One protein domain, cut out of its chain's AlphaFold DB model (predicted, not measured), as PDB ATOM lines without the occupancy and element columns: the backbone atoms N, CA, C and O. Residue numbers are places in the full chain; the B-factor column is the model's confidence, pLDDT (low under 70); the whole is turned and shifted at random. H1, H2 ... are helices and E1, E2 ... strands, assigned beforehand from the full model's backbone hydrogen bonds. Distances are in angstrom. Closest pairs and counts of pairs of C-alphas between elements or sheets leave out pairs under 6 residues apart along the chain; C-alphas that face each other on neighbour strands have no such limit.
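What this domain is: This is residues 38 to 97 of the 97 residues of an uncharacterized protein of Roseovarius pacificus (UniProt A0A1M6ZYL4). A helix and a strand make a wide loop open at one end: from the far end of the longest helix, H2, the chain turns at residues 70 to 72 and folds back as the long strand E1, which comes near H2 close to the turn, with a gap between the two and their centres 12.9 A apart. The two short helices H1 and H3 lie at the other end of this loop, while the turn, residues 68 to 74, sticks out free. The printed part has 60 residues, with three named helices and one named strand in the order H1, H2, E1, H3, and its class is mixed, helices and strands. E1 pairs with no named strand. The whole is compact, with a radius of gyration of the C-alphas of 11.8 A and spans of 32 by 31 by 18 A.

Where its parts are: H2, the longest helix by residues, is residues 57 to 69 and measures 18.3 A from first to last C-alpha. It begins at C-alpha 57 at (3.423, 8.432, 8.999) and ends at C-alpha 69 at (8.979, -7.990, 3.278). E1, residues 73 to 79, is 19.9 A long and ends at C-alpha 79 at (-7.626, 5.130, -3.343). H1, residues 50 to 53, is 4.9 A long, and H3, residues 87 to 94, is 10.7 A long.

How they stand to each other: H2 and E1 have 1 pair of C-alphas within 8 A, those of Ile 67 and Val 75, 7.2 A apart. H2 and H3 only just touch, with 3 pairs of C-alphas within 8 A and residues 57 to 60 of H2 alone. Their closest C-alphas are those of Arg 57 and Ala 93, 7.0 A apart, and their lines are about perpendicular, at 82 degrees. H1 and H3 only just touch, also with 3 pairs, the closest C-alphas being those of Ala 52 and Val 90, 6.4 A apart. H1 and H2 are close but not clearly touching, with the C-alphas of Leu 51 and Tyr 60 at 7.6 A. The closest C-alphas of H1 and E1 are those of Ala 52 and Thr 79, 7.3 A apart. E1 and H3 are apart. In H2 and H3 every O i to N i+4 pair is within hydrogen-bond range, and H1 is too short for such a pair.

The domain as a whole: The two C-alphas farthest apart, those of Pro 71 and Met 84, are 32.4 A apart. The printed part has no cut. The links from H1 to H2 and from H2 to E1 are tight, with 3 residues each, and the link from E1 to H3 is short, with 7. Residues 38 to 49 hold no named element, and their C-alphas lie 6 to 17 A from the mean of all C-alphas. The mean pLDDT of the printed part is 78.8, with values under 70 at residues 54 to 55 and 92 to 97, the last of them the chain's last residue.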
ATOM      1  N   ALA A  38      -5.670  -4.749   3.018       85.00
ATOM      2  CA  ALA A  38      -6.932  -4.150   3.475       85.00
ATOM      3  C   ALA A  38      -6.906  -3.657   4.931       85.00
ATOM      4  O   ALA A  38      -7.618  -2.723   5.287       85.00
ATOM      5  N   HIS A  39      -6.059  -4.239   5.778       82.38
ATOM      6  CA  HIS A  39      -5.862  -3.814   7.167       82.38
ATOM      7  C   HIS A  39      -5.238  -2.408   7.293       82.38
ATOM      8  O   HIS A  39      -5.393  -1.735   8.314       82.38
ATOM      9  N   TYR A  40      -4.592  -1.903   6.236       78.81
ATOM     10  CA  TYR A  40      -4.176  -0.501   6.144       78.81
ATOM     11  C   TYR A  40      -5.286   0.425   5.621       78.81
ATOM     12  O   TYR A  40      -5.054   1.622   5.466       78.81
ATOM     13  N   ALA A  41      -6.504  -0.066   5.405       77.69
ATOM     14  CA  ALA A  41      -7.663   0.753   5.070       77.69
ATOM     15  C   ALA A  41      -8.529   1.090   6.302       77.69
ATOM     16  O   ALA A  41      -8.194   0.760   7.441       77.69
ATOM     17  N   ASN A  42      -9.615   1.838   6.117       74.00
ATOM     18  CA  ASN A  42     -10.565   2.136   7.192       74.00
ATOM     19  C   ASN A  42     -11.507   0.930   7.397       74.00
ATOM     20  O   ASN A  42     -11.929   0.315   6.423       74.00
ATOM     21  N   ALA A  43     -11.892   0.622   8.640       70.81
ATOM     22  CA  ALA A  43     -12.868  -0.433   8.940       70.81
ATOM     23  C   ALA A  43     -14.184  -0.287   8.147       70.81
ATOM     24  O   ALA A  43     -14.788  -1.282   7.756       70.81
ATOM     25  N   ASN A  44     -14.592   0.952   7.857       76.94
ATOM     26  CA  ASN A  44     -15.806   1.259   7.098       76.94
ATOM     27  C   ASN A  44     -15.564   1.464   5.595       76.94
ATOM     28  O   ASN A  44     -16.526   1.571   4.842       76.94
ATOM     29  N   ASN A  45     -14.308   1.552   5.146       78.69
ATOM     30  CA  ASN A  45     -13.970   1.732   3.737       78.69
ATOM     31  C   ASN A  45     -12.616   1.064   3.421       78.69
ATOM     32  O   ASN A  45     -11.582   1.563   3.879       78.69
ATOM     33  N   PRO A  46     -12.601  -0.004   2.599       81.00
ATOM     34  CA  PRO A  46     -11.386  -0.734   2.254       81.00
ATOM     35  C   PRO A  46     -10.418   0.032   1.335       81.00
ATOM     36  O   PRO A  46      -9.400  -0.528   0.934       81.00
ATOM     37  N   GLY A  47     -10.696   1.292   0.990       84.69
ATOM     38  CA  GLY A  47      -9.783   2.195   0.297       84.69
ATOM     39  C   GLY A  47      -8.640   2.725   1.177       84.69
ATOM     40  O   GLY A  47      -8.808   3.109   2.336       84.69
ATOM     41  N   HIS A  48      -7.456   2.838   0.583       87.94
ATOM     42  CA  HIS A  48      -6.224   3.348   1.183       87.94
ATOM     43  C   HIS A  48      -6.180   4.888   1.145       87.94
ATOM     44  O   HIS A  48      -5.212   5.491   0.692       87.94
ATOM     45  N   HIS A  49      -7.249   5.556   1.591       84.31
ATOM     46  CA  HIS A  49      -7.397   7.018   1.475       84.31
ATOM     47  C   HIS A  49      -6.339   7.796   2.259       84.31
ATOM     48  O   HIS A  49      -6.011   8.923   1.893       84.31
ATOM     49  N   PHE A  50      -5.750   7.174   3.284       81.38
ATOM     50  CA  PHE A  50      -4.626   7.741   4.028       81.38
ATOM     51  C   PHE A  50      -3.434   8.088   3.116       81.38
ATOM     52  O   PHE A  50      -2.739   9.059   3.396       81.38
ATOM     53  N   LEU A  51      -3.272   7.372   1.990       80.81
ATOM     54  CA  LEU A  51      -2.235   7.639   0.985       80.81
ATOM     55  C   LEU A  51      -2.393   8.996   0.288       80.81
ATOM     56  O   LEU A  51      -1.425   9.563  -0.206       80.81
ATOM     57  N   ALA A  52      -3.625   9.487   0.183       79.00
ATOM     58  CA  ALA A  52      -3.925  10.770  -0.442       79.00
ATOM     59  C   ALA A  52      -4.030  11.886   0.604       79.00
ATOM     60  O   ALA A  52      -3.662  13.025   0.350       79.00
ATOM     61  N   LEU A  53      -4.520  11.556   1.801       74.25
ATOM     62  CA  LEU A  53      -4.660  12.515   2.895       74.25
ATOM     63  C   LEU A  53      -3.326  12.840   3.581       74.25
ATOM     64  O   LEU A  53      -3.275  13.776   4.374       74.25
ATOM     65  N   GLY A  54      -2.271  12.064   3.318       67.31
ATOM     66  CA  GLY A  54      -0.971  12.228   3.965       67.31
ATOM     67  C   GLY A  54      -1.019  12.007   5.479       67.31
ATOM     68  O   GLY A  54      -0.176  12.510   6.219       67.31
ATOM     69  N   THR A  55      -2.034  11.291   5.966       67.62
ATOM     70  CA  THR A  55      -2.242  11.053   7.393       67.62
ATOM     71  C   THR A  55      -1.644   9.710   7.805       67.62
ATOM     72  O   THR A  55      -1.828   8.690   7.143       67.62
ATOM     73  N   GLY A  56      -0.936   9.697   8.939       70.69
ATOM     74  CA  GLY A  56      -0.398   8.476   9.540       70.69
ATOM     75  C   GLY A  56       0.958   8.047   8.979       70.69
ATOM     76  O   GLY A  56       1.056   7.022   8.314       70.69
ATOM     77  N   ARG A  57       2.024   8.781   9.324       75.12
ATOM     78  CA  ARG A  57       3.423   8.432   8.999       75.12
ATOM     79  C   ARG A  57       3.779   6.991   9.382       75.12
ATOM     80  O   ARG A  57       4.314   6.253   8.563       75.12
ATOM     81  N   GLU A  58       3.409   6.567  10.588       80.94
ATOM     82  CA  GLU A  58       3.608   5.180  11.037       80.94
ATOM     83  C   GLU A  58       2.881   4.171  10.143       80.94
ATOM     84  O   GLU A  58       3.373   3.072   9.897       80.94
ATOM     85  N   ARG A  59       1.729   4.560   9.586       81.81
ATOM     86  CA  ARG A  59       0.956   3.731   8.660       81.81
ATOM     87  C   ARG A  59       1.646   3.598   7.306       81.81
ATOM     88  O   ARG A  59       1.678   2.497   6.768       81.81
ATOM     89  N   TYR A  60       2.221   4.685   6.788       81.94
ATOM     90  CA  TYR A  60       3.071   4.648   5.594       81.94
ATOM     91  C   TYR A  60       4.279   3.744   5.809       81.94
ATOM     92  O   TYR A  60       4.486   2.834   5.014       81.94
ATOM     93  N   LYS A  61       5.018   3.944   6.906       83.62
ATOM     94  CA  LYS A  61       6.198   3.142   7.241       83.62
ATOM     95  C   LYS A  61       5.859   1.655   7.351       83.62
ATOM     96  O   LYS A  61       6.516   0.816   6.740       83.62
ATOM     97  N   ALA A  62       4.797   1.322   8.079       85.44
ATOM     98  CA  ALA A  62       4.353  -0.057   8.213       85.44
ATOM     99  C   ALA A  62       3.908  -0.653   6.864       85.44
ATOM    100  O   ALA A  62       4.209  -1.813   6.590       85.44
ATOM    101  N   LEU A  63       3.232   0.119   6.002       86.69
ATOM    102  CA  LEU A  63       2.861  -0.337   4.660       86.69
ATOM    103  C   LEU A  63       4.102  -0.609   3.799       86.69
ATOM    104  O   LEU A  63       4.179  -1.662   3.167       86.69
ATOM    105  N   THR A  64       5.070   0.310   3.772       86.19
ATOM    106  CA  THR A  64       6.307   0.137   2.996       86.19
ATOM    107  C   THR A  64       7.099  -1.067   3.487       86.19
ATOM    108  O   THR A  64       7.506  -1.886   2.672       86.19
ATOM    109  N   GLU A  65       7.205  -1.270   4.803       87.81
ATOM    110  CA  GLU A  65       7.844  -2.465   5.365       87.81
ATOM    111  C   GLU A  65       7.141  -3.763   4.939       87.81
ATOM    112  O   GLU A  65       7.805  -4.762   4.669       87.81
ATOM    113  N   THR A  66       5.810  -3.769   4.857       85.44
ATOM    114  CA  THR A  66       5.039  -4.924   4.368       85.44
ATOM    115  C   THR A  66       5.316  -5.199   2.890       85.44
ATOM    116  O   THR A  66       5.524  -6.352   2.503       85.44
ATOM    117  N   ILE A  67       5.387  -4.156   2.059       86.81
ATOM    118  CA  ILE A  67       5.757  -4.268   0.637       86.81
ATOM    119  C   ILE A  67       7.201  -4.786   0.494       86.81
ATOM    120  O   ILE A  67       7.481  -5.656  -0.339       86.81
ATOM    121  N   ASP A  68       8.119  -4.314   1.335       86.44
ATOM    122  CA  ASP A  68       9.529  -4.707   1.330       86.44
ATOM    123  C   ASP A  68       9.751  -6.139   1.830       86.44
ATOM    124  O   ASP A  68      10.589  -6.860   1.283       86.44
ATOM    125  N   LYS A  69       8.946  -6.605   2.785       84.81
ATOM    126  CA  LYS A  69       8.979  -7.990   3.278       84.81
ATOM    127  C   LYS A  69       8.272  -8.978   2.351       84.81
ATOM    128  O   LYS A  69       8.554 -10.169   2.429       84.81
ATOM    129  N   ALA A  70       7.388  -8.519   1.461       81.06
ATOM    130  CA  ALA A  70       6.739  -9.396   0.490       81.06
ATOM    131  C   ALA A  70       7.805 -10.043  -0.425       81.06
ATOM    132  O   ALA A  70       8.500  -9.315  -1.136       81.06
ATOM    133  N   PRO A  71       7.968 -11.380  -0.429       70.81
ATOM    134  CA  PRO A  71       9.094 -12.038  -1.098       70.81
ATOM    135  C   PRO A  71       9.061 -11.861  -2.624       70.81
ATOM    136  O   PRO A  71      10.100 -11.709  -3.262       70.81
ATOM    137  N   GLN A  72       7.862 -11.834  -3.210       73.50
ATOM    138  CA  GLN A  72       7.582 -11.639  -4.634       73.50
ATOM    139  C   GLN A  72       6.070 -11.472  -4.829       73.50
ATOM    140  O   GLN A  72       5.298 -11.953  -4.003       73.50
ATOM    141  N   GLY A  73       5.641 -10.799  -5.902       82.94
ATOM    142  CA  GLY A  73       4.217 -10.660  -6.216       82.94
ATOM    143  C   GLY A  73       3.789  -9.260  -6.645       82.94
ATOM    144  O   GLY A  73       4.609  -8.370  -6.899       82.94
ATOM    145  N   THR A  74       2.475  -9.090  -6.756       92.44
ATOM    146  CA  THR A  74       1.827  -7.813  -7.064       92.44
ATOM    147  C   THR A  74       1.187  -7.248  -5.808       92.44
ATOM    148  O   THR A  74       0.361  -7.919  -5.209       92.44
ATOM    149  N   VAL A  75       1.495  -6.011  -5.439       92.62
ATOM    150  CA  VAL A  75       0.756  -5.285  -4.399       92.62
ATOM    151  C   VAL A  75      -0.240  -4.361  -5.079       92.62
ATOM    152  O   VAL A  75       0.140  -3.617  -5.981       92.62
ATOM    153  N   ILE A  76      -1.503  -4.396  -4.660       93.31
ATOM    154  CA  ILE A  76      -2.543  -3.487  -5.143       93.31
ATOM    155  C   ILE A  76      -2.878  -2.493  -4.034       93.31
ATOM    156  O   ILE A  76      -3.391  -2.874  -2.984       93.31
ATOM    157  N   LEU A  77      -2.641  -1.211  -4.297       91.94
ATOM    158  CA  LEU A  77      -3.137  -0.103  -3.486       91.94
ATOM    159  C   LEU A  77      -4.270   0.580  -4.242       91.94
ATOM    160  O   LEU A  77      -4.196   0.759  -5.452       91.94
ATOM    161  N   SER A  78      -5.329   0.954  -3.535       90.94
ATOM    162  CA  SER A  78      -6.530   1.537  -4.140       90.94
ATOM    163  C   SER A  78      -7.004   2.738  -3.346       90.94
ATOM    164  O   SER A  78      -7.209   2.613  -2.141       90.94
ATOM    165  N   THR A  79      -7.193   3.885  -3.992       88.31
ATOM    166  CA  THR A  79      -7.626   5.130  -3.343       88.31
ATOM    167  C   THR A  79      -8.463   5.981  -4.289       88.31
ATOM    168  O   THR A  79      -8.190   6.030  -5.488       88.31
ATOM    169  N   GLU A  80      -9.490   6.649  -3.759       84.38
ATOM    170  CA  GLU A  80     -10.367   7.511  -4.563       84.38
ATOM    171  C   GLU A  80      -9.975   8.994  -4.572       84.38
ATOM    172  O   GLU A  80     -10.539   9.806  -5.303       84.38
ATOM    173  N   LEU A  81      -9.004   9.349  -3.733       81.25
ATOM    174  CA  LEU A  81      -8.663  10.739  -3.443       81.25
ATOM    175  C   LEU A  81      -7.385  11.196  -4.145       81.25
ATOM    176  O   LEU A  81      -7.170  12.394  -4.282       81.25
ATOM    177  N   LEU A  82      -6.540  10.273  -4.613       82.94
ATOM    178  CA  LEU A  82      -5.220  10.630  -5.143       82.94
ATOM    179  C   LEU A  82      -5.294  11.424  -6.455       82.94
ATOM    180  O   LEU A  82      -4.391  12.196  -6.744       82.94
ATOM    181  N   SER A  83      -6.392  11.313  -7.209       80.81
ATOM    182  CA  SER A  83      -6.645  12.154  -8.388       80.81
ATOM    183  C   SER A  83      -6.891  13.630  -8.051       80.81
ATOM    184  O   SER A  83      -6.881  14.462  -8.950       80.81
ATOM    185  N   MET A  84      -7.161  13.952  -6.782       82.12
ATOM    186  CA  MET A  84      -7.510  15.296  -6.307       82.12
ATOM    187  C   MET A  84      -6.386  15.943  -5.487       82.12
ATOM    188  O   MET A  84      -6.561  17.049  -4.976       82.12
ATOM    189  N   VAL A  85      -5.254  15.253  -5.312       80.00
ATOM    190  CA  VAL A  85      -4.160  15.688  -4.439       80.00
ATOM    191  C   VAL A  85      -2.938  16.043  -5.292       80.00
ATOM    192  O   VAL A  85      -2.507  15.207  -6.087       80.00
ATOM    193  N   PRO A  86      -2.363  17.253  -5.143       81.38
ATOM    194  CA  PRO A  86      -1.112  17.618  -5.807       81.38
ATOM    195  C   PRO A  86       0.026  16.670  -5.419       81.38
ATOM    196  O   PRO A  86       0.105  16.229  -4.270       81.38
ATOM    197  N   ALA A  87       0.926  16.372  -6.357       77.50
ATOM    198  CA  ALA A  87       2.014  15.420  -6.133       77.50
ATOM    199  C   ALA A  87       2.911  15.826  -4.950       77.50
ATOM    200  O   ALA A  87       3.338  14.971  -4.178       77.50
ATOM    201  N   GLU A  88       3.123  17.126  -4.753       78.50
ATOM    202  CA  GLU A  88       3.929  17.697  -3.671       78.50
ATOM    203  C   GLU A  88       3.382  17.295  -2.296       78.50
ATOM    204  O   GLU A  88       4.134  16.896  -1.413       78.50
ATOM    205  N   ARG A  89       2.052  17.290  -2.138       73.06
ATOM    206  CA  ARG A  89       1.387  16.903  -0.881       73.06
ATOM    207  C   ARG A  89       1.565  15.422  -0.563       73.06
ATOM    208  O   ARG A  89       1.636  15.054   0.606       73.06
ATOM    209  N   VAL A  90       1.630  14.578  -1.593       70.31
ATOM    210  CA  VAL A  90       1.894  13.141  -1.438       70.31
ATOM    211  C   VAL A  90       3.353  12.914  -1.041       70.31
ATOM    212  O   VAL A  90       3.624  12.090  -0.168       70.31
ATOM    213  N   MET A  91       4.282  13.663  -1.641       70.06
ATOM    214  CA  MET A  91       5.713  13.567  -1.344       70.06
ATOM    215  C   MET A  91       6.035  14.046   0.075       70.06
ATOM    216  O   MET A  91       6.721  13.331   0.800       70.06
ATOM    217  N   ASP A  92       5.473  15.167   0.526       68.62
ATOM    218  CA  ASP A  92       5.679  15.677   1.892       68.62
ATOM    219  C   ASP A  92       5.218  14.687   2.974       68.62
ATOM    220  O   ASP A  92       5.806  14.599   4.053       68.62
ATOM    221  N   ALA A  93       4.167  13.914   2.692       62.19
ATOM    222  CA  ALA A  93       3.686  12.873   3.593       62.19
ATOM    223  C   ALA A  93       4.553  11.601   3.577       62.19
ATOM    224  O   ALA A  93       4.565  10.855   4.560       62.19
ATOM    225  N   ALA A  94       5.250  11.346   2.466       59.53
ATOM    226  CA  ALA A  94       6.025  10.133   2.220       59.53
ATOM    227  C   ALA A  94       7.527  10.275   2.528       59.53
ATOM    228  O   ALA A  94       8.199   9.260   2.720       59.53
ATOM    229  N   LEU A  95       8.069  11.496   2.574       54.28
ATOM    230  CA  LEU A  95       9.495  11.729   2.791       54.28
ATOM    231  C   LEU A  95       9.863  11.664   4.290       54.28
ATOM    232  O   LEU A  95       9.240  12.343   5.114       54.28
ATOM    233  N   PRO A  96      10.875  10.866   4.678       51.53
ATOM    234  CA  PRO A  96      11.483  10.984   5.997       51.53
ATOM    235  C   PRO A  96      12.232  12.323   6.095       51.53
ATOM    236  O   PRO A  96      12.899  12.733   5.146       51.53
ATOM    237  N   CYS A  97      12.092  13.000   7.237       52.78
ATOM    238  CA  CYS A  97      12.977  14.095   7.635       52.78
ATOM    239  C   CYS A  97      14.354  13.559   8.033       52.78
ATOM    240  O   CYS A  97      14.382  12.481   8.675       52.78
TER     241      CYS A  97